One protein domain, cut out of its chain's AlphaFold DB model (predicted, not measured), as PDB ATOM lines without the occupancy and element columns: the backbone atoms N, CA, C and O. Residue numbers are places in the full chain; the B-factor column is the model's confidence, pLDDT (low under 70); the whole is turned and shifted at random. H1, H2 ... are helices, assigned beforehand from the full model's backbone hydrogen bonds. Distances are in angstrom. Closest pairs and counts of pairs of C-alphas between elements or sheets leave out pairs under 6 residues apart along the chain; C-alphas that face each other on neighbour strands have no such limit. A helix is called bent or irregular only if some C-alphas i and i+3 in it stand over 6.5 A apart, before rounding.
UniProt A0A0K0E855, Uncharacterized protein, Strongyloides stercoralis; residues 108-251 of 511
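AT A GLANCE: This is residues 108 to 251 of the 511 residues of an uncharacterized protein of Strongyloides stercoralis (UniProt A0A0K0E855). Four long helices, H1 to H4, make an up-and-down bundle, each running against the one before it, and H4 comes back beside H1; H2 and H4 do not meet across it. A fifth, shorter helix, H5, angles away from the end of H4, and its residues 244 to 251 stick out, as do residues 108 to 113 of H1. The printed part has 144 residues with five named helices, H1 H2 H3 H4 H5 along the chain, and no named strand; the class is all helix. It is only just loose, close to compact, with a radius of gyration of the C-alphas of 17.6 A, and elongated, spanning 57 by 37 by 32 A.

IN THESE COORDINATES: H1, the longest helix by residues, covers residues 108 to 136 and 42.7 A, from C-alpha 108 at (33.201, 32.941, 39.957). It has a kink of 38 degrees near residue 115 and is irregular, with C-alphas 112 and 115 7.2 A apart. H2 is residues 141 to 167, 38.6 A. H3, residues 174 to 199, 34.7 A, has a kink of 36 degrees near residue 193 and is irregular, with C-alphas 194 and 197 7.2 A apart. H4 is residues 207 to 233, 39.6 A, from C-alpha 207 at (-10.657, -1.126, 55.328); it is neither bent nor irregular, but only just, with C-alphas 215 and 218 6.1 A apart. H5 is residues 239 to 251, 18.4 A, ending with C-alpha 251 at (26.392, -1.498, 36.322).

HOW THE PARTS SIT: H1 touches H2 with residues 127 to 134 alone, closest at the C-alphas of Phe 127 and Phe 150, 6.8 A; this hairpin has a shallow tilt of 33 degrees, only just short of steep. H1 touches H4, opposite ways at a shallow tilt of 19 degrees, closest at the C-alphas of Tyr 124 and Cys 229, 7.1 A. H1 and H3 are near each other. H2 and H3, a hairpin at a shallow tilt of 20 degrees, touch, closest at the C-alphas of Ser 144 and Val 194, 5.9 A. H3 and H4, a hairpin at a steep tilt of 40 degrees, touch with 17 pairs of C-alphas within 8 A, the closest those of Thr 190 and Ser 221, 5.2 A. H4, the hub, only just touches H5, with 3 pairs, the closest C-alphas being those of Leu 233 and Gly 239, 6.2 A, at a steep tilt of 55 degrees. H2 and H4 are apart, and H5 is apart from H1, H2 and H3. Every O i to N i+4 pair is within hydrogen-bond range in H2 and H5, against 23 of 25 in H1, 20 of 22 in H3 and 21 of 23 in H4.

THE WHOLE: The two C-alphas farthest apart, of Glu 108 and Tyr 205, are 60.6 A apart. The printed part has no cut and no long link. Mean pLDDT of the printed part is 85.9; residues 169 to 170 and 202 to 206 are under 70.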
ATOM      1  N   GLU A 108      33.678  31.711  39.315       90.84
ATOM      2  CA  GLU A 108      33.201  32.941  39.957       90.84
ATOM      3  C   GLU A 108      31.678  33.091  39.858       90.84
ATOM      4  O   GLU A 108      31.005  33.366  40.855       90.84
ATOM      5  N   LYS A 109      31.093  32.838  38.679       89.78
ATOM      6  CA  LYS A 109      29.629  32.896  38.521       89.78
ATOM      7  C   LYS A 109      28.923  31.785  39.328       89.78
ATOM      8  O   LYS A 109      27.838  32.007  39.874       89.78
ATOM      9  N   LEU A 110      29.543  30.613  39.493       91.17
ATOM     10  CA  LEU A 110      29.059  29.559  40.395       91.17
ATOM     11  C   LEU A 110      29.106  29.990  41.867       91.17
ATOM     12  O   LEU A 110      28.128  29.803  42.586       91.17
ATOM     13  N   ILE A 111      30.198  30.613  42.314       90.32
ATOM     14  CA  ILE A 111      30.332  31.132  43.684       90.32
ATOM     15  C   ILE A 111      29.251  32.184  43.972       90.32
ATOM     16  O   ILE A 111      28.646  32.163  45.046       90.32
ATOM     17  N   ASN A 112      28.930  33.053  43.010       88.45
ATOM     18  CA  ASN A 112      27.852  34.035  43.165       88.45
ATOM     19  C   ASN A 112      26.477  33.372  43.354       88.45
ATOM     20  O   ASN A 112      25.702  33.783  44.222       88.45
ATOM     21  N   SER A 113      26.196  32.289  42.622       88.94
ATOM     22  CA  SER A 113      24.942  31.524  42.746       88.94
ATOM     23  C   SER A 113      24.894  30.561  43.946       88.94
ATOM     24  O   SER A 113      23.832  30.017  44.264       88.94
ATOM     25  N   ALA A 114      25.998  30.391  44.681       91.48
ATOM     26  CA  ALA A 114      26.110  29.422  45.772       91.48
ATOM     27  C   ALA A 114      25.105  29.642  46.918       91.48
ATOM     28  O   ALA A 114      24.617  28.666  47.481       91.48
ATOM     29  N   MET A 115      24.743  30.889  47.252       89.39
ATOM     30  CA  MET A 115      23.751  31.153  48.315       89.39
ATOM     31  C   MET A 115      22.352  30.689  47.932       89.39
ATOM     32  O   MET A 115      21.636  30.137  48.763       89.39
ATOM     33  N   VAL A 116      21.973  30.885  46.667       88.56
ATOM     34  CA  VAL A 116      20.682  30.421  46.145       88.56
ATOM     35  C   VAL A 116      20.628  28.895  46.213       88.56
ATOM     36  O   VAL A 116      19.625  28.320  46.633       88.56
ATOM     37  N   TYR A 117      21.735  28.233  45.869       91.23
ATOM     38  CA  TYR A 117      21.854  26.784  46.000       91.23
ATOM     39  C   TYR A 117      21.819  26.307  47.462       91.23
ATOM     40  O   TYR A 117      21.109  25.347  47.763       91.23
ATOM     41  N   ALA A 118      22.525  26.982  48.376       92.71
ATOM     42  CA  ALA A 118      22.514  26.669  49.805       92.71
ATOM     43  C   ALA A 118      21.100  26.770  50.391       92.71
ATOM     44  O   ALA A 118      20.644  25.857  51.076       92.71
ATOM     45  N   PHE A 119      20.381  27.843  50.057       91.55
ATOM     46  CA  PHE A 119      19.000  28.057  50.475       91.55
ATOM     47  C   PHE A 119      18.060  26.971  49.941       91.55
ATOM     48  O   PHE A 119      17.242  26.439  50.685       91.55
ATOM     49  N   HIS A 120      18.224  26.576  48.676       90.70
ATOM     50  CA  HIS A 120      17.462  25.474  48.092       90.70
ATOM     51  C   HIS A 120      17.724  24.139  48.807       90.70
ATOM     52  O   HIS A 120      16.780  23.402  49.087       90.70
ATOM     53  N   CYS A 121      18.981  23.837  49.149       93.17
ATOM     54  CA  CYS A 121      19.314  22.642  49.926       93.17
ATOM     55  C   CYS A 121      18.686  22.690  51.324       93.17
ATOM     56  O   CYS A 121      18.082  21.711  51.750       93.17
ATOM     57  N   LEU A 122      18.776  23.832  52.011       93.85
ATOM     58  CA  LEU A 122      18.204  24.025  53.345       93.85
ATOM     59  C   LEU A 122      16.686  23.820  53.337       93.85
ATOM     60  O   LEU A 122      16.178  23.034  54.131       93.85
ATOM     61  N   ILE A 123      15.972  24.452  52.398       92.00
ATOM     62  CA  ILE A 123      14.526  24.262  52.223       92.00
ATOM     63  C   ILE A 123      14.190  22.783  51.998       92.00
ATOM     64  O   ILE A 123      13.218  22.279  52.561       92.00
ATOM     65  N   TYR A 124      14.997  22.075  51.205       92.85
ATOM     66  CA  TYR A 124      14.780  20.658  50.941       92.85
ATOM     67  C   TYR A 124      14.976  19.786  52.188       92.85
ATOM     68  O   TYR A 124      14.174  18.891  52.445       92.85
ATOM     69  N   PHE A 125      15.988  20.073  53.008       94.04
ATOM     70  CA  PHE A 125      16.172  19.390  54.290       94.04
ATOM     71  C   PHE A 125      15.039  19.687  55.278       94.04
ATOM     72  O   PHE A 125      14.563  18.766  55.939       94.04
ATOM     73  N   CYS A 126      14.545  20.929  55.338       92.52
ATOM     74  CA  CYS A 126      13.354  21.261  56.126       92.52
ATOM     75  C   CYS A 126      12.129  20.466  55.655       92.52
ATOM     76  O   CYS A 126      11.389  19.935  56.480       92.52
ATOM     77  N   PHE A 127      11.939  20.329  54.341       91.71
ATOM     78  CA  PHE A 127      10.875  19.505  53.770       91.71
ATOM     79  C   PHE A 127      11.010  18.023  54.154       91.71
ATOM     80  O   PHE A 127      10.028  17.421  54.583       91.71
ATOM     81  N   LEU A 128      12.212  17.442  54.081       91.86
ATOM     82  CA  LEU A 128      12.451  16.059  54.517       91.86
ATOM     83  C   LEU A 128      12.167  15.865  56.012       91.86
ATOM     84  O   LEU A 128      11.552  14.873  56.394       91.86
ATOM     85  N   PHE A 129      12.567  16.821  56.854       90.26
ATOM     86  CA  PHE A 129      12.271  16.783  58.285       90.26
ATOM     87  C   PHE A 129      10.763  16.858  58.562       90.26
ATOM     88  O   PHE A 129      10.248  16.117  59.398       90.26
ATOM     89  N   LEU A 130      10.035  17.702  57.823       88.81
ATOM     90  CA  LEU A 130       8.576  17.777  57.912       88.81
ATOM     91  C   LEU A 130       7.905  16.466  57.487       88.81
ATOM     92  O   LEU A 130       6.978  16.029  58.167       88.81
ATOM     93  N   LEU A 131       8.385  15.812  56.421       87.91
ATOM     94  CA  LEU A 131       7.892  14.488  56.021       87.91
ATOM     95  C   LEU A 131       8.160  13.431  57.091       87.91
ATOM     96  O   LEU A 131       7.267  12.659  57.420       87.91
ATOM     97  N   TYR A 132       9.355  13.425  57.681       86.28
ATOM     98  CA  TYR A 132       9.683  12.506  58.768       86.28
ATOM     99  C   TYR A 132       8.798  12.730  60.004       86.28
ATOM    100  O   TYR A 132       8.252  11.783  60.567       86.28
ATOM    101  N   SER A 133       8.589  13.990  60.398       85.11
ATOM    102  CA  SER A 133       7.667  14.339  61.485       85.11
ATOM    103  C   SER A 133       6.232  13.900  61.186       85.11
ATOM    104  O   SER A 133       5.507  13.515  62.103       85.11
ATOM    105  N   PHE A 134       5.825  13.920  59.913       83.17
ATOM    106  CA  PHE A 134       4.514  13.440  59.495       83.17
ATOM    107  C   PHE A 134       4.349  11.927  59.684       83.17
ATOM    108  O   PHE A 134       3.270  11.501  60.076       83.17
ATOM    109  N   VAL A 135       5.410  11.139  59.483       79.40
ATOM    110  CA  VAL A 135       5.399   9.682  59.720       79.40
ATOM    111  C   VAL A 135       5.308   9.350  61.214       79.40
ATOM    112  O   VAL A 135       4.601   8.426  61.595       79.40
ATOM    113  N   MET A 136       6.017  10.093  62.068       79.43
ATOM    114  CA  MET A 136       6.158   9.748  63.491       79.43
ATOM    115  C   MET A 136       5.003  10.219  64.381       79.43
ATOM    116  O   MET A 136       4.861   9.759  65.508       79.43
ATOM    117  N   THR A 137       4.216  11.194  63.938       79.69
ATOM    118  CA  THR A 137       3.197  11.853  64.766       79.69
ATOM    119  C   THR A 137       1.844  11.795  64.073       79.69
ATOM    120  O   THR A 137       1.787  11.996  62.862       79.69
ATOM    121  N   GLN A 138       0.757  11.640  64.837       76.33
ATOM    122  CA  GLN A 138      -0.619  11.727  64.324       76.33
ATOM    123  C   GLN A 138      -0.819  12.944  63.412       76.33
ATOM    124  O   GLN A 138      -0.157  13.982  63.566       76.33
ATOM    125  N   THR A 139      -1.685  12.791  62.418       72.38
ATOM    126  CA  THR A 139      -1.917  13.807  61.398       72.38
ATOM    127  C   THR A 139      -2.585  15.036  61.996       72.38
ATOM    128  O   THR A 139      -3.551  14.979  62.748       72.38
ATOM    129  N   ASN A 140      -2.006  16.191  61.676       81.27
ATOM    130  CA  ASN A 140      -2.468  17.489  62.137       81.27
ATOM    131  C   ASN A 140      -2.740  18.357  60.916       81.27
ATOM    132  O   ASN A 140      -1.853  18.536  60.077       81.27
ATOM    133  N   TYR A 141      -3.920  18.975  60.878       83.83
ATOM    134  CA  TYR A 141      -4.354  19.823  59.764       83.83
ATOM    135  C   TYR A 141      -3.340  20.931  59.434       83.83
ATOM    136  O   TYR A 141      -2.967  21.127  58.276       83.83
ATOM    137  N   TYR A 142      -2.793  21.593  60.461       86.34
ATOM    138  CA  TYR A 142      -1.766  22.624  60.291       86.34
ATOM    139  C   TYR A 142      -0.492  22.102  59.609       86.34
ATOM    140  O   TYR A 142       0.073  22.781  58.752       86.34
ATOM    141  N   ARG A 143      -0.040  20.885  59.938       84.95
ATOM    142  CA  ARG A 143       1.160  20.292  59.328       84.95
ATOM    143  C   ARG A 143       0.908  19.923  57.868       84.95
ATOM    144  O   ARG A 143       1.784  20.149  57.037       84.95
ATOM    145  N   SER A 144      -0.287  19.430  57.546       86.61
ATOM    146  CA  SER A 144      -0.691  19.146  56.164       86.61
ATOM    147  C   SER A 144      -0.692  20.406  55.296       86.61
ATOM    148  O   SER A 144      -0.195  20.373  54.166       86.61
ATOM    149  N   ILE A 145      -1.149  21.542  55.836       88.92
ATOM    150  CA  ILE A 145      -1.047  22.846  55.163       88.92
ATOM    151  C   ILE A 145       0.417  23.247  54.962       88.92
ATOM    152  O   ILE A 145       0.790  23.639  53.857       88.92
ATOM    153  N   LEU A 146       1.260  23.120  55.992       89.81
ATOM    154  CA  LEU A 146       2.678  23.473  55.887       89.81
ATOM    155  C   LEU A 146       3.395  22.649  54.812       89.81
ATOM    156  O   LEU A 146       4.058  23.223  53.952       89.81
ATOM    157  N   VAL A 147       3.225  21.323  54.796       89.15
ATOM    158  CA  VAL A 147       3.814  20.469  53.748       89.15
ATOM    159  C   VAL A 147       3.277  20.858  52.367       89.15
ATOM    160  O   VAL A 147       4.053  20.953  51.417       89.15
ATOM    161  N   SER A 148       1.984  21.172  52.256       90.14
ATOM    162  CA  SER A 148       1.376  21.634  51.000       90.14
ATOM    163  C   SER A 148       1.960  22.969  50.514       90.14
ATOM    164  O   SER A 148       2.138  23.154  49.308       90.14
ATOM    165  N   PHE A 149       2.332  23.881  51.422       91.87
ATOM    166  CA  PHE A 149       3.028  25.125  51.076       91.87
ATOM    167  C   PHE A 149       4.418  24.851  50.485       91.87
ATOM    168  O   PHE A 149       4.749  25.384  49.425       91.87
ATOM    169  N   PHE A 150       5.205  23.962  51.106       90.36
ATOM    170  CA  PHE A 150       6.500  23.539  50.556       90.36
ATOM    171  C   PHE A 150       6.348  22.852  49.192       90.36
ATOM    172  O   PHE A 150       7.090  23.169  48.263       90.36
ATOM    173  N   LEU A 151       5.364  21.961  49.033       89.77
ATOM    174  CA  LEU A 151       5.074  21.318  47.746       89.77
ATOM    175  C   LEU A 151       4.714  22.345  46.671       89.77
ATOM    176  O   LEU A 151       5.255  22.291  45.569       89.77
ATOM    177  N   THR A 152       3.862  23.317  46.996       90.43
ATOM    178  CA  THR A 152       3.488  24.402  46.076       90.43
ATOM    179  C   THR A 152       4.705  25.239  45.683       90.43
ATOM    180  O   THR A 152       4.892  25.535  44.503       90.43
ATOM    181  N   PHE A 153       5.585  25.561  46.636       91.23
ATOM    182  CA  PHE A 153       6.844  26.257  46.368       91.23
ATOM    183  C   PHE A 153       7.750  25.466  45.408       91.23
ATOM    184  O   PHE A 153       8.263  26.024  44.435       91.23
ATOM    185  N   PHE A 154       7.918  24.157  45.624       90.39
ATOM    186  CA  PHE A 154       8.721  23.318  44.729       90.39
ATOM    187  C   PHE A 154       8.089  23.143  43.347       90.39
ATOM    188  O   PHE A 154       8.810  23.163  42.348       90.39
ATOM    189  N   LEU A 155       6.762  23.016  43.267       89.19
ATOM    190  CA  LEU A 155       6.028  22.978  42.003       89.19
ATOM    191  C   LEU A 155       6.198  24.288  41.229       89.19
ATOM    192  O   LEU A 155       6.447  24.252  40.026       89.19
ATOM    193  N   PHE A 156       6.151  25.430  41.915       90.13
ATOM    194  CA  PHE A 156       6.425  26.730  41.313       90.13
ATOM    195  C   PHE A 156       7.864  26.822  40.786       90.13
ATOM    196  O   PHE A 156       8.075  27.200  39.635       90.13
ATOM    197  N   PHE A 157       8.862  26.408  41.570       86.76
ATOM    198  CA  PHE A 157      10.258  26.392  41.117       86.76
ATOM    199  C   PHE A 157      10.478  25.441  39.929       86.76
ATOM    200  O   PHE A 157      11.215  25.748  38.989       86.76
ATOM    201  N   MET A 158       9.805  24.291  39.934       87.55
ATOM    202  CA  MET A 158       9.819  23.334  38.832       87.55
ATOM    203  C   MET A 158       9.159  23.911  37.572       87.55
ATOM    204  O   MET A 158       9.697  23.747  36.476       87.55
ATOM    205  N   PHE A 159       8.053  24.641  37.723       88.25
ATOM    206  CA  PHE A 159       7.403  25.366  36.635       88.25
ATOM    207  C   PHE A 159       8.309  26.465  36.067       88.25
ATOM    208  O   PHE A 159       8.487  26.537  34.853       88.25
ATOM    209  N   LEU A 160       8.977  27.255  36.916       85.54
ATOM    210  CA  LEU A 160       9.978  28.233  36.474       85.54
ATOM    211  C   LEU A 160      11.099  27.565  35.671       85.54
ATOM    212  O   LEU A 160      11.471  28.051  34.605       85.54
ATOM    213  N   LYS A 161      11.606  26.419  36.138       83.48
ATOM    214  CA  LYS A 161      12.630  25.648  35.423       83.48
ATOM    215  C   LYS A 161      12.140  25.155  34.057       83.48
ATOM    216  O   LYS A 161      12.911  25.146  33.099       83.48
ATOM    217  N   PHE A 162      10.874  24.753  33.954       86.35
ATOM    218  CA  PHE A 162      10.258  24.374  32.683       86.35
ATOM    219  C   PHE A 162      10.147  25.571  31.732       86.35
ATOM    220  O   PHE A 162      10.601  25.486  30.591       86.35
ATOM    221  N   MET A 163       9.631  26.701  32.223       84.42
ATOM    222  CA  MET A 163       9.497  27.935  31.448       84.42
ATOM    223  C   MET A 163      10.850  28.428  30.939       84.42
ATOM    224  O   MET A 163      10.981  28.690  29.747       84.42
ATOM    225  N   LEU A 164      11.884  28.446  31.789       81.99
ATOM    226  CA  LEU A 164      13.244  28.780  31.367       81.99
ATOM    227  C   LEU A 164      13.720  27.935  30.193       81.99
ATOM    228  O   LEU A 164      14.316  28.463  29.255       81.99
ATOM    229  N   LYS A 165      13.493  26.619  30.266       82.27
ATOM    230  CA  LYS A 165      13.947  25.696  29.232       82.27
ATOM    231  C   LYS A 165      13.171  25.899  27.934       82.27
ATOM    232  O   LYS A 165      13.769  25.836  26.861       82.27
ATOM    233  N   GLN A 166      11.876  26.194  28.034       82.58
ATOM    234  CA  GLN A 166      11.018  26.495  26.894       82.58
ATOM    235  C   GLN A 166      11.411  27.811  26.208       82.58
ATOM    236  O   GLN A 166      11.449  27.861  24.978       82.58
ATOM    237  N   THR A 167      11.761  28.856  26.970       79.00
ATOM    238  CA  THR A 167      12.226  30.148  26.430       79.00
ATOM    239  C   THR A 167      13.449  29.986  25.525       79.00
ATOM    240  O   THR A 167      13.604  30.727  24.560       79.00
ATOM    241  N   GLU A 168      14.306  28.993  25.779       71.26
ATOM    242  CA  GLU A 168      15.487  28.741  24.947       71.26
ATOM    243  C   GLU A 168      15.185  28.048  23.602       71.26
ATOM    244  O   GLU A 168      16.111  27.878  22.808       71.26
ATOM    245  N   GLN A 169      13.935  27.636  23.347       64.50
ATOM    246  CA  GLN A 169      13.515  26.858  22.168       64.50
ATOM    247  C   GLN A 169      14.379  25.610  21.896       64.50
ATOM    248  O   GLN A 169      14.579  25.194  20.753       64.50
ATOM    249  N   GLU A 170      14.923  24.985  22.941       67.24
ATOM    250  CA  GLU A 170      15.739  23.782  22.787       67.24
ATOM    251  C   GLU A 170      14.880  22.520  22.814       67.24
ATOM    252  O   GLU A 170      13.945  22.404  23.605       67.24
ATOM    253  N   LYS A 171      15.232  21.525  21.985       75.54
ATOM    254  CA  LYS A 171      14.633  20.190  22.083       75.54
ATOM    255  C   LYS A 171      14.838  19.658  23.501       75.54
ATOM    256  O   LYS A 171      15.972  19.571  23.980       75.54
ATOM    257  N   PHE A 172      13.748  19.264  24.155       77.10
ATOM    258  CA  PHE A 172      13.825  18.632  25.464       77.10
ATOM    259  C   PHE A 172      14.656  17.355  25.374       77.10
ATOM    260  O   PHE A 172      14.387  16.455  24.579       77.10
ATOM    261  N   THR A 173      15.696  17.275  26.198       81.73
ATOM    262  CA  THR A 173      16.467  16.039  26.328       81.73
ATOM    263  C   THR A 173      15.586  14.990  27.003       81.73
ATOM    264  O   THR A 173      14.924  15.299  27.991       81.73
ATOM    265  N   ILE A 174      15.629  13.737  26.541       81.87
ATOM    266  CA  ILE A 174      14.884  12.609  27.143       81.87
ATOM    267  C   ILE A 174      15.102  12.554  28.661       81.87
ATOM    268  O   ILE A 174      14.174  12.367  29.440       81.87
ATOM    269  N   TRP A 175      16.340  12.799  29.095       79.99
ATOM    270  CA  TRP A 175      16.702  12.809  30.506       79.99
ATOM    271  C   TRP A 175      16.075  13.965  31.302       79.99
ATOM    272  O   TRP A 175      15.762  13.792  32.476       79.99
ATOM    273  N   PHE A 176      15.865  15.129  30.676       84.65
ATOM    274  CA  PHE A 176      15.149  16.240  31.305       84.65
ATOM    275  C   PHE A 176      13.686  15.868  31.536       84.65
ATOM    276  O   PHE A 176      13.197  16.058  32.643       84.65
ATOM    277  N   ILE A 177      13.029  15.271  30.534       87.24
ATOM    278  CA  ILE A 177      11.638  14.808  30.639       87.24
ATOM    279  C   ILE A 177      11.522  13.770  31.755       87.24
ATOM    280  O   ILE A 177      10.732  13.951  32.670       87.24
ATOM    281  N   LEU A 178      12.377  12.742  31.744       87.48
ATOM    282  CA  LEU A 178      12.360  11.694  32.765       87.48
ATOM    283  C   LEU A 178      12.583  12.257  34.177       87.48
ATOM    284  O   LEU A 178      11.868  11.906  35.111       87.48
ATOM    285  N   SER A 179      13.553  13.164  34.335       86.62
ATOM    286  CA  SER A 179      13.831  13.813  35.619       86.62
ATOM    287  C   SER A 179      12.688  14.727  36.068       86.62
ATOM    288  O   SER A 179      12.405  14.795  37.262       86.62
ATOM    289  N   TYR A 180      12.035  15.430  35.144       88.57
ATOM    290  CA  TYR A 180      10.882  16.278  35.433       88.57
ATOM    291  C   TYR A 180       9.681  15.432  35.866       88.57
ATOM    292  O   TYR A 180       9.120  15.670  36.931       88.57
ATOM    293  N   SER A 181       9.353  14.382  35.109       89.51
ATOM    294  CA  SER A 181       8.281  13.436  35.431       89.51
ATOM    295  C   SER A 181       8.496  12.754  36.782       89.51
ATOM    296  O   SER A 181       7.547  12.622  37.545       89.51
ATOM    297  N   PHE A 182       9.733  12.376  37.120       90.99
ATOM    298  CA  PHE A 182      10.048  11.793  38.428       90.99
ATOM    299  C   PHE A 182       9.813  12.778  39.587       90.99
ATOM    300  O   PHE A 182       9.254  12.400  40.618       90.99
ATOM    301  N   ASN A 183      10.169  14.057  39.416       90.83
ATOM    302  CA  ASN A 183       9.876  15.094  40.413       90.83
ATOM    303  C   ASN A 183       8.363  15.314  40.567       90.83
ATOM    304  O   ASN A 183       7.869  15.326  41.691       90.83
ATOM    305  N   VAL A 184       7.621  15.418  39.456       91.09
ATOM    306  CA  VAL A 184       6.150  15.530  39.470       91.09
ATOM    307  C   VAL A 184       5.525  14.348  40.206       91.09
ATOM    308  O   VAL A 184       4.698  14.554  41.088       91.09
ATOM    309  N   LEU A 185       5.947  13.121  39.884       91.45
ATOM    310  CA  LEU A 185       5.459  11.909  40.540       91.45
ATOM    311  C   LEU A 185       5.755  11.931  42.040       91.45
ATOM    312  O   LEU A 185       4.884  11.606  42.839       91.45
ATOM    313  N   THR A 186       6.950  12.376  42.434       91.16
ATOM    314  CA  THR A 186       7.302  12.514  43.851       91.16
ATOM    315  C   THR A 186       6.339  13.464  44.554       91.16
ATOM    316  O   THR A 186       5.714  13.078  45.533       91.16
ATOM    317  N   TYR A 187       6.144  14.672  44.023       91.33
ATOM    318  CA  TYR A 187       5.251  15.652  44.641       91.33
ATOM    319  C   TYR A 187       3.787  15.203  44.640       91.33
ATOM    320  O   TYR A 187       3.085  15.452  45.616       91.33
ATOM    321  N   LEU A 188       3.342  14.489  43.602       91.12
ATOM    322  CA  LEU A 188       2.014  13.880  43.542       91.12
ATOM    323  C   LEU A 188       1.842  12.819  44.637       91.12
ATOM    324  O   LEU A 188       0.879  12.876  45.392       91.12
ATOM    325  N   THR A 189       2.784  11.878  44.757       89.93
ATOM    326  CA  THR A 189       2.734  10.830  45.794       89.93
ATOM    327  C   THR A 189       2.798  11.418  47.202       89.93
ATOM    328  O   THR A 189       2.068  10.965  48.075       89.93
ATOM    329  N   THR A 190       3.588  12.477  47.422       90.52
ATOM    330  CA  THR A 190       3.601  13.205  48.697       90.52
ATOM    331  C   THR A 190       2.279  13.923  48.967       90.52
ATOM    332  O   THR A 190       1.792  13.886  50.092       90.52
ATOM    333  N   ALA A 191       1.672  14.561  47.964       90.22
ATOM    334  CA  ALA A 191       0.376  15.216  48.129       90.22
ATOM    335  C   ALA A 191      -0.721  14.196  48.465       90.22
ATOM    336  O   ALA A 191      -1.484  14.409  49.405       90.22
ATOM    337  N   LEU A 192      -0.751  13.063  47.756       88.47
ATOM    338  CA  LEU A 192      -1.661  11.956  48.049       88.47
ATOM    339  C   LEU A 192      -1.425  11.395  49.449       88.47
ATOM    340  O   LEU A 192      -2.389  11.159  50.160       88.47
ATOM    341  N   TYR A 193      -0.171  11.241  49.872       86.35
ATOM    342  CA  TYR A 193       0.152  10.803  51.227       86.35
ATOM    343  C   TYR A 193      -0.405  11.758  52.298       86.35
ATOM    344  O   TYR A 193      -1.073  11.317  53.228       86.35
ATOM    345  N   VAL A 194      -0.183  13.066  52.147       86.30
ATOM    346  CA  VAL A 194      -0.610  14.077  53.131       86.30
ATOM    347  C   VAL A 194      -2.133  14.219  53.201       86.30
ATOM    348  O   VAL A 194      -2.677  14.472  54.275       86.30
ATOM    349  N   TRP A 195      -2.821  14.074  52.065       87.15
ATOM    350  CA  TRP A 195      -4.267  14.287  51.967       87.15
ATOM    351  C   TRP A 195      -5.101  13.003  52.015       87.15
ATOM    352  O   TRP A 195      -6.311  13.100  52.199       87.15
ATOM    353  N   HIS A 196      -4.489  11.818  51.906       82.44
ATOM    354  CA  HIS A 196      -5.176  10.522  51.943       82.44
ATOM    355  C   HIS A 196      -6.120  10.418  53.146       82.44
ATOM    356  O   HIS A 196      -7.285  10.081  52.979       82.44
ATOM    357  N   GLU A 197      -5.667  10.772  54.348       77.15
ATOM    358  CA  GLU A 197      -6.501  10.616  55.545       77.15
ATOM    359  C   GLU A 197      -7.786  11.456  55.503       77.15
ATOM    360  O   GLU A 197      -8.831  10.994  55.950       77.15
ATOM    361  N   TYR A 198      -7.739  12.638  54.881       77.91
ATOM    362  CA  TYR A 198      -8.907  13.503  54.697       77.91
ATOM    363  C   TYR A 198      -9.788  13.088  53.515       77.91
ATOM    364  O   TYR A 198     -10.982  13.359  53.513       77.91
ATOM    365  N   ILE A 199      -9.213  12.469  52.480       75.81
ATOM    366  CA  ILE A 199      -9.964  12.015  51.300       75.81
ATOM    367  C   ILE A 199     -10.709  10.712  51.614       75.81
ATOM    368  O   ILE A 199     -11.873  10.561  51.258       75.81
ATOM    369  N   PHE A 200     -10.056   9.782  52.312       71.84
ATOM    370  CA  PHE A 200     -10.600   8.464  52.640       71.84
ATOM    371  C   PHE A 200     -11.382   8.436  53.962       71.84
ATOM    372  O   PHE A 200     -11.756   7.358  54.418       71.84
ATOM    373  N   SER A 201     -11.632   9.578  54.608       70.09
ATOM    374  CA  SER A 201     -12.559   9.651  55.748       70.09
ATOM    375  C   SER A 201     -14.033   9.572  55.332       70.09
ATOM    376  O   SER A 201     -14.893   9.502  56.200       70.09
ATOM    377  N   PHE A 202     -14.337   9.643  54.030       61.36
ATOM    378  CA  PHE A 202     -15.707   9.716  53.513       61.36
ATOM    379  C   PHE A 202     -16.318   8.367  53.100       61.36
ATOM    380  O   PHE A 202     -17.522   8.325  52.866       61.36
ATOM    381  N   ASP A 203     -15.529   7.294  52.985       66.31
ATOM    382  CA  ASP A 203     -16.003   5.991  52.500       66.31
ATOM    383  C   ASP A 203     -15.443   4.838  53.354       66.31
ATOM    384  O   ASP A 203     -14.228   4.726  53.542       66.31
ATOM    385  N   ASP A 204     -16.344   3.991  53.860       65.98
ATOM    386  CA  ASP A 204     -16.065   2.888  54.790       65.98
ATOM    387  C   ASP A 204     -15.882   1.529  54.082       65.98
ATOM    388  O   ASP A 204     -15.579   0.530  54.729       65.98
ATOM    389  N   TYR A 205     -16.065   1.438  52.757       62.01
ATOM    390  CA  TYR A 205     -16.334   0.133  52.133       62.01
ATOM    391  C   TYR A 205     -15.121  -0.813  51.963       62.01
ATOM    392  O   TYR A 205     -15.316  -1.978  51.624       62.01
ATOM    393  N   HIS A 206     -13.874  -0.372  52.192       69.27
ATOM    394  CA  HIS A 206     -12.681  -1.232  52.039       69.27
ATOM    395  C   HIS A 206     -11.546  -0.903  53.035       69.27
ATOM    396  O   HIS A 206     -10.558  -0.249  52.693       69.27
ATOM    397  N   GLU A 207     -11.655  -1.381  54.275       71.96
ATOM    398  CA  GLU A 207     -10.657  -1.126  55.328       71.96
ATOM    399  C   GLU A 207      -9.274  -1.740  55.017       71.96
ATOM    400  O   GLU A 207      -8.245  -1.076  55.168       71.96
ATOM    401  N   GLU A 208      -9.231  -2.972  54.495       73.68
ATOM    402  CA  GLU A 208      -7.971  -3.668  54.186       73.68
ATOM    403  C   GLU A 208      -7.160  -2.964  53.086       73.68
ATOM    404  O   GLU A 208      -5.947  -2.773  53.213       73.68
ATOM    405  N   THR A 209      -7.819  -2.535  52.004       74.17
ATOM    406  CA  THR A 209      -7.136  -1.849  50.896       74.17
ATOM    407  C   THR A 209      -6.663  -0.462  51.320       74.17
ATOM    408  O   THR A 209      -5.555  -0.060  50.957       74.17
ATOM    409  N   LYS A 210      -7.445   0.239  52.154       72.62
ATOM    410  CA  LYS A 210      -7.061   1.517  52.765       72.62
ATOM    411  C   LYS A 210      -5.812   1.364  53.623       72.62
ATOM    412  O   LYS A 210      -4.909   2.192  53.515       72.62
ATOM    413  N   MET A 211      -5.708   0.290  54.409       76.50
ATOM    414  CA  MET A 211      -4.501   0.010  55.183       76.50
ATOM    415  C   MET A 211      -3.291  -0.136  54.252       76.50
ATOM    416  O   MET A 211      -2.339   0.628  54.379       76.50
ATOM    417  N   VAL A 212      -3.338  -1.030  53.259       77.17
ATOM    418  CA  VAL A 212      -2.208  -1.260  52.336       77.17
ATOM    419  C   VAL A 212      -1.767   0.025  51.622       77.17
ATOM    420  O   VAL A 212      -0.573   0.327  51.566       77.17
ATOM    421  N   ILE A 213      -2.718   0.816  51.117       78.98
ATOM    422  CA  ILE A 213      -2.437   2.100  50.459       78.98
ATOM    423  C   ILE A 213      -1.788   3.087  51.441       78.98
ATOM    424  O   ILE A 213      -0.797   3.734  51.090       78.98
ATOM    425  N   SER A 214      -2.298   3.155  52.673       80.27
ATOM    426  CA  SER A 214      -1.773   4.009  53.743       80.27
ATOM    427  C   SER A 214      -0.324   3.678  54.114       80.27
ATOM    428  O   SER A 214       0.434   4.582  54.449       80.27
ATOM    429  N   TRP A 215       0.106   2.416  53.994       81.90
ATOM    430  CA  TRP A 215       1.504   2.022  54.221       81.90
ATOM    431  C   TRP A 215       2.406   2.293  53.009       81.90
ATOM    432  O   TRP A 215       3.507   2.825  53.155       81.90
ATOM    433  N   ILE A 216       1.955   1.950  51.799       87.60
ATOM    434  CA  ILE A 216       2.784   2.039  50.585       87.60
ATOM    435  C   ILE A 216       3.059   3.496  50.182       87.60
ATOM    436  O   ILE A 216       4.186   3.825  49.802       87.60
ATOM    437  N   LEU A 217       2.059   4.380  50.268       85.56
ATOM    438  CA  LEU A 217       2.186   5.792  49.879       85.56
ATOM    439  C   LEU A 217       3.335   6.530  50.601       85.56
ATOM    440  O   LEU A 217       4.186   7.095  49.906       85.56
ATOM    441  N   PRO A 218       3.422   6.526  51.949       85.57
ATOM    442  CA  PRO A 218       4.538   7.133  52.667       85.57
ATOM    443  C   PRO A 218       5.887   6.536  52.283       85.57
ATOM    444  O   PRO A 218       6.835   7.289  52.078       85.57
ATOM    445  N   ILE A 219       5.988   5.208  52.149       88.61
ATOM    446  CA  ILE A 219       7.253   4.539  51.808       88.61
ATOM    447  C   ILE A 219       7.763   5.039  50.452       88.61
ATOM    448  O   ILE A 219       8.912   5.474  50.340       88.61
ATOM    449  N   ILE A 220       6.898   5.047  49.431       90.41
ATOM    450  CA  ILE A 220       7.246   5.549  48.096       90.41
ATOM    451  C   ILE A 220       7.592   7.038  48.158       90.41
ATOM    452  O   ILE A 220       8.605   7.453  47.596       90.41
ATOM    453  N   SER A 221       6.788   7.840  48.861       89.53
ATOM    454  CA  SER A 221       7.000   9.282  48.985       89.53
ATOM    455  C   SER A 221       8.350   9.611  49.628       89.53
ATOM    456  O   SER A 221       9.113  10.412  49.085       89.53
ATOM    457  N   VAL A 222       8.690   8.948  50.738       89.89
ATOM    458  CA  VAL A 222       9.946   9.150  51.470       89.89
ATOM    459  C   VAL A 222      11.140   8.718  50.621       89.89
ATOM    460  O   VAL A 222      12.069   9.505  50.444       89.89
ATOM    461  N   ILE A 223      11.117   7.514  50.038       92.19
ATOM    462  CA  ILE A 223      12.210   7.030  49.177       92.19
ATOM    463  C   ILE A 223      12.403   7.966  47.976       92.19
ATOM    464  O   ILE A 223      13.530   8.357  47.662       92.19
ATOM    465  N   SER A 224      11.313   8.378  47.326       92.30
ATOM    466  CA  SER A 224      11.365   9.267  46.165       92.30
ATOM    467  C   SER A 224      11.881  10.666  46.529       92.30
ATOM    468  O   SER A 224      12.686  11.245  45.793       92.30
ATOM    469  N   ALA A 225      11.508  11.195  47.700       92.10
ATOM    470  CA  ALA A 225      12.047  12.449  48.223       92.10
ATOM    471  C   ALA A 225      13.554  12.347  48.523       92.10
ATOM    472  O   ALA A 225      14.321  13.244  48.175       92.10
ATOM    473  N   TRP A 226      14.028  11.232  49.079       93.08
ATOM    474  CA  TRP A 226      15.464  11.017  49.294       93.08
ATOM    475  C   TRP A 226      16.256  10.908  47.987       93.08
ATOM    476  O   TRP A 226      17.341  11.482  47.874       93.08
ATOM    477  N   ILE A 227      15.709  10.255  46.959       92.69
ATOM    478  CA  ILE A 227      16.333  10.214  45.625       92.69
ATOM    479  C   ILE A 227      16.433  11.628  45.030       92.69
ATOM    480  O   ILE A 227      17.470  12.001  44.473       92.69
ATOM    481  N   ASN A 228      15.393  12.450  45.190       91.80
ATOM    482  CA  ASN A 228      15.425  13.853  44.776       91.80
ATOM    483  C   ASN A 228      16.422  14.686  45.600       91.80
ATOM    484  O   ASN A 228      17.103  15.542  45.034       91.80
ATOM    485  N   CYS A 229      16.604  14.395  46.891       92.85
ATOM    486  CA  CYS A 229      17.661  15.003  47.704       92.85
ATOM    487  C   CYS A 229      19.046  14.749  47.092       92.85
ATOM    488  O   CYS A 229      19.798  15.688  46.818       92.85
ATOM    489  N   LEU A 230      19.355  13.486  46.775       93.64
ATOM    490  CA  LEU A 230      20.613  13.112  46.120       93.64
ATOM    491  C   LEU A 230      20.773  13.808  44.760       93.64
ATOM    492  O   LEU A 230      21.866  14.253  44.403       93.64
ATOM    493  N   TYR A 231      19.683  13.970  44.006       90.91
ATOM    494  CA  TYR A 231      19.702  14.722  42.752       90.91
ATOM    495  C   TYR A 231      20.123  16.187  42.951       90.91
ATOM    496  O   TYR A 231      20.902  16.717  42.152       90.91
ATOM    497  N   ILE A 232      19.630  16.841  44.006       91.28
ATOM    498  CA  ILE A 232      19.958  18.234  44.341       91.28
ATOM    499  C   ILE A 232      21.405  18.346  44.827       91.28
ATOM    500  O   ILE A 232      22.139  19.230  44.373       91.28
ATOM    501  N   LEU A 233      21.846  17.421  45.683       93.65
ATOM    502  CA  LEU A 233      23.210  17.360  46.218       93.65
ATOM    503  C   LEU A 233      24.267  17.055  45.150       93.65
ATOM    504  O   LEU A 233      25.451  17.290  45.372       93.65
ATOM    505  N   ARG A 234      23.874  16.618  43.949       93.15
ATOM    506  CA  ARG A 234      24.794  16.352  42.832       93.15
ATOM    507  C   ARG A 234      25.652  17.552  42.407       93.15
ATOM    508  O   ARG A 234      26.673  17.352  41.765       93.15
ATOM    509  N   LYS A 235      25.243  18.790  42.705       91.48
ATOM    510  CA  LYS A 235      26.031  20.002  42.395       91.48
ATOM    511  C   LYS A 235      27.108  20.302  43.445       91.48
ATOM    512  O   LYS A 235      28.040  21.048  43.150       91.48
ATOM    513  N   SER A 236      26.959  19.726  44.637       91.42
ATOM    514  CA  SER A 236      27.859  19.890  45.778       91.42
ATOM    515  C   SER A 236      29.213  19.196  45.541       91.42
ATOM    516  O   SER A 236      29.335  18.423  44.582       91.42
ATOM    517  N   PRO A 237      30.235  19.393  46.395       86.64
ATOM    518  CA  PRO A 237      31.474  18.607  46.348       86.64
ATOM    519  C   PRO A 237      31.226  17.094  46.443       86.64
ATOM    520  O   PRO A 237      31.949  16.311  45.831       86.64
ATOM    521  N   PHE A 238      30.149  16.667  47.114       90.68
ATOM    522  CA  PHE A 238      29.747  15.258  47.181       90.68
ATOM    523  C   PHE A 238      29.164  14.727  45.864       90.68
ATOM    524  O   PHE A 238      28.936  13.527  45.712       90.68
ATOM    525  N   GLY A 239      28.937  15.610  44.888       91.48
ATOM    526  CA  GLY A 239      28.390  15.276  43.583       91.48
ATOM    527  C   GLY A 239      29.196  14.224  42.828       91.48
ATOM    528  O   GLY A 239      28.591  13.402  42.140       91.48
ATOM    529  N   VAL A 240      30.523  14.195  43.008       91.57
ATOM    530  CA  VAL A 240      31.388  13.149  42.440       91.57
ATOM    531  C   VAL A 240      30.933  11.776  42.940       91.57
ATOM    532  O   VAL A 240      30.588  10.921  42.130       91.57
ATOM    533  N   TYR A 241      30.797  11.588  44.255       92.27
ATOM    534  CA  TYR A 241      30.377  10.312  44.845       92.27
ATOM    535  C   TYR A 241      28.956   9.909  44.445       92.27
ATOM    536  O   TYR A 241      28.709   8.747  44.134       92.27
ATOM    537  N   ILE A 242      28.023  10.862  44.368       93.76
ATOM    538  CA  ILE A 242      26.643  10.591  43.923       93.76
ATOM    539  C   ILE A 242      26.632  10.093  42.469       93.76
ATOM    540  O   ILE A 242      25.914   9.150  42.126       93.76
ATOM    541  N   LEU A 243      27.442  10.703  41.598       92.62
ATOM    542  CA  LEU A 243      27.600  10.269  40.209       92.62
ATOM    543  C   LEU A 243      28.268   8.892  40.108       92.62
ATOM    544  O   LEU A 243      27.843   8.082  39.277       92.62
ATOM    545  N   MET A 244      29.254   8.608  40.964       91.55
ATOM    546  CA  MET A 244      29.902   7.296  41.051       91.55
ATOM    547  C   MET A 244      28.905   6.214  41.476       91.55
ATOM    548  O   MET A 244      28.732   5.239  40.748       91.55
ATOM    549  N   ILE A 245      28.177   6.421  42.582       92.02
ATOM    550  CA  ILE A 245      27.144   5.497  43.081       92.02
ATOM    551  C   ILE A 245      26.091   5.245  42.005       92.02
ATOM    552  O   ILE A 245      25.719   4.100  41.769       92.02
ATOM    553  N   LYS A 246      25.644   6.282  41.286       90.96
ATOM    554  CA  LYS A 246      24.688   6.117  40.183       90.96
ATOM    555  C   LYS A 246      25.221   5.188  39.087       90.96
ATOM    556  O   LYS A 246      24.477   4.338  38.601       90.96
ATOM    557  N   LYS A 247      26.473   5.362  38.647       89.57
ATOM    558  CA  LYS A 247      27.061   4.512  37.599       89.57
ATOM    559  C   LYS A 247      27.296   3.089  38.120       89.57
ATOM    560  O   LYS A 247      26.963   2.152  37.400       89.57
ATOM    561  N   ILE A 248      27.738   2.928  39.370       90.06
ATOM    562  CA  ILE A 248      27.850   1.622  40.039       90.06
ATOM    563  C   ILE A 248      26.487   0.929  40.098       90.06
ATOM    564  O   ILE A 248      26.391  -0.224  39.699       90.06
ATOM    565  N   LEU A 249      25.422   1.629  40.498       89.56
ATOM    566  CA  LEU A 249      24.066   1.082  40.554       89.56
ATOM    567  C   LEU A 249      23.583   0.611  39.176       89.56
ATOM    568  O   LEU A 249      23.010  -0.464  39.064       89.56
ATOM    569  N   ILE A 250      23.831   1.382  38.112       89.09
ATOM    570  CA  ILE A 250      23.469   0.973  36.746       89.09
ATOM    571  C   ILE A 250      24.258  -0.270  36.319       89.09
ATOM    572  O   ILE A 250      23.690  -1.170  35.703       89.09
ATOM    573  N   THR A 251      25.558  -0.325  36.615       87.16
ATOM    574  CA  THR A 251      26.392  -1.498  36.322       87.16
ATOM    575  C   THR A 251      25.922  -2.715  37.112       87.16
ATOM    576  O   THR A 251      25.764  -3.784  36.527       87.16
TER     577      THR A 251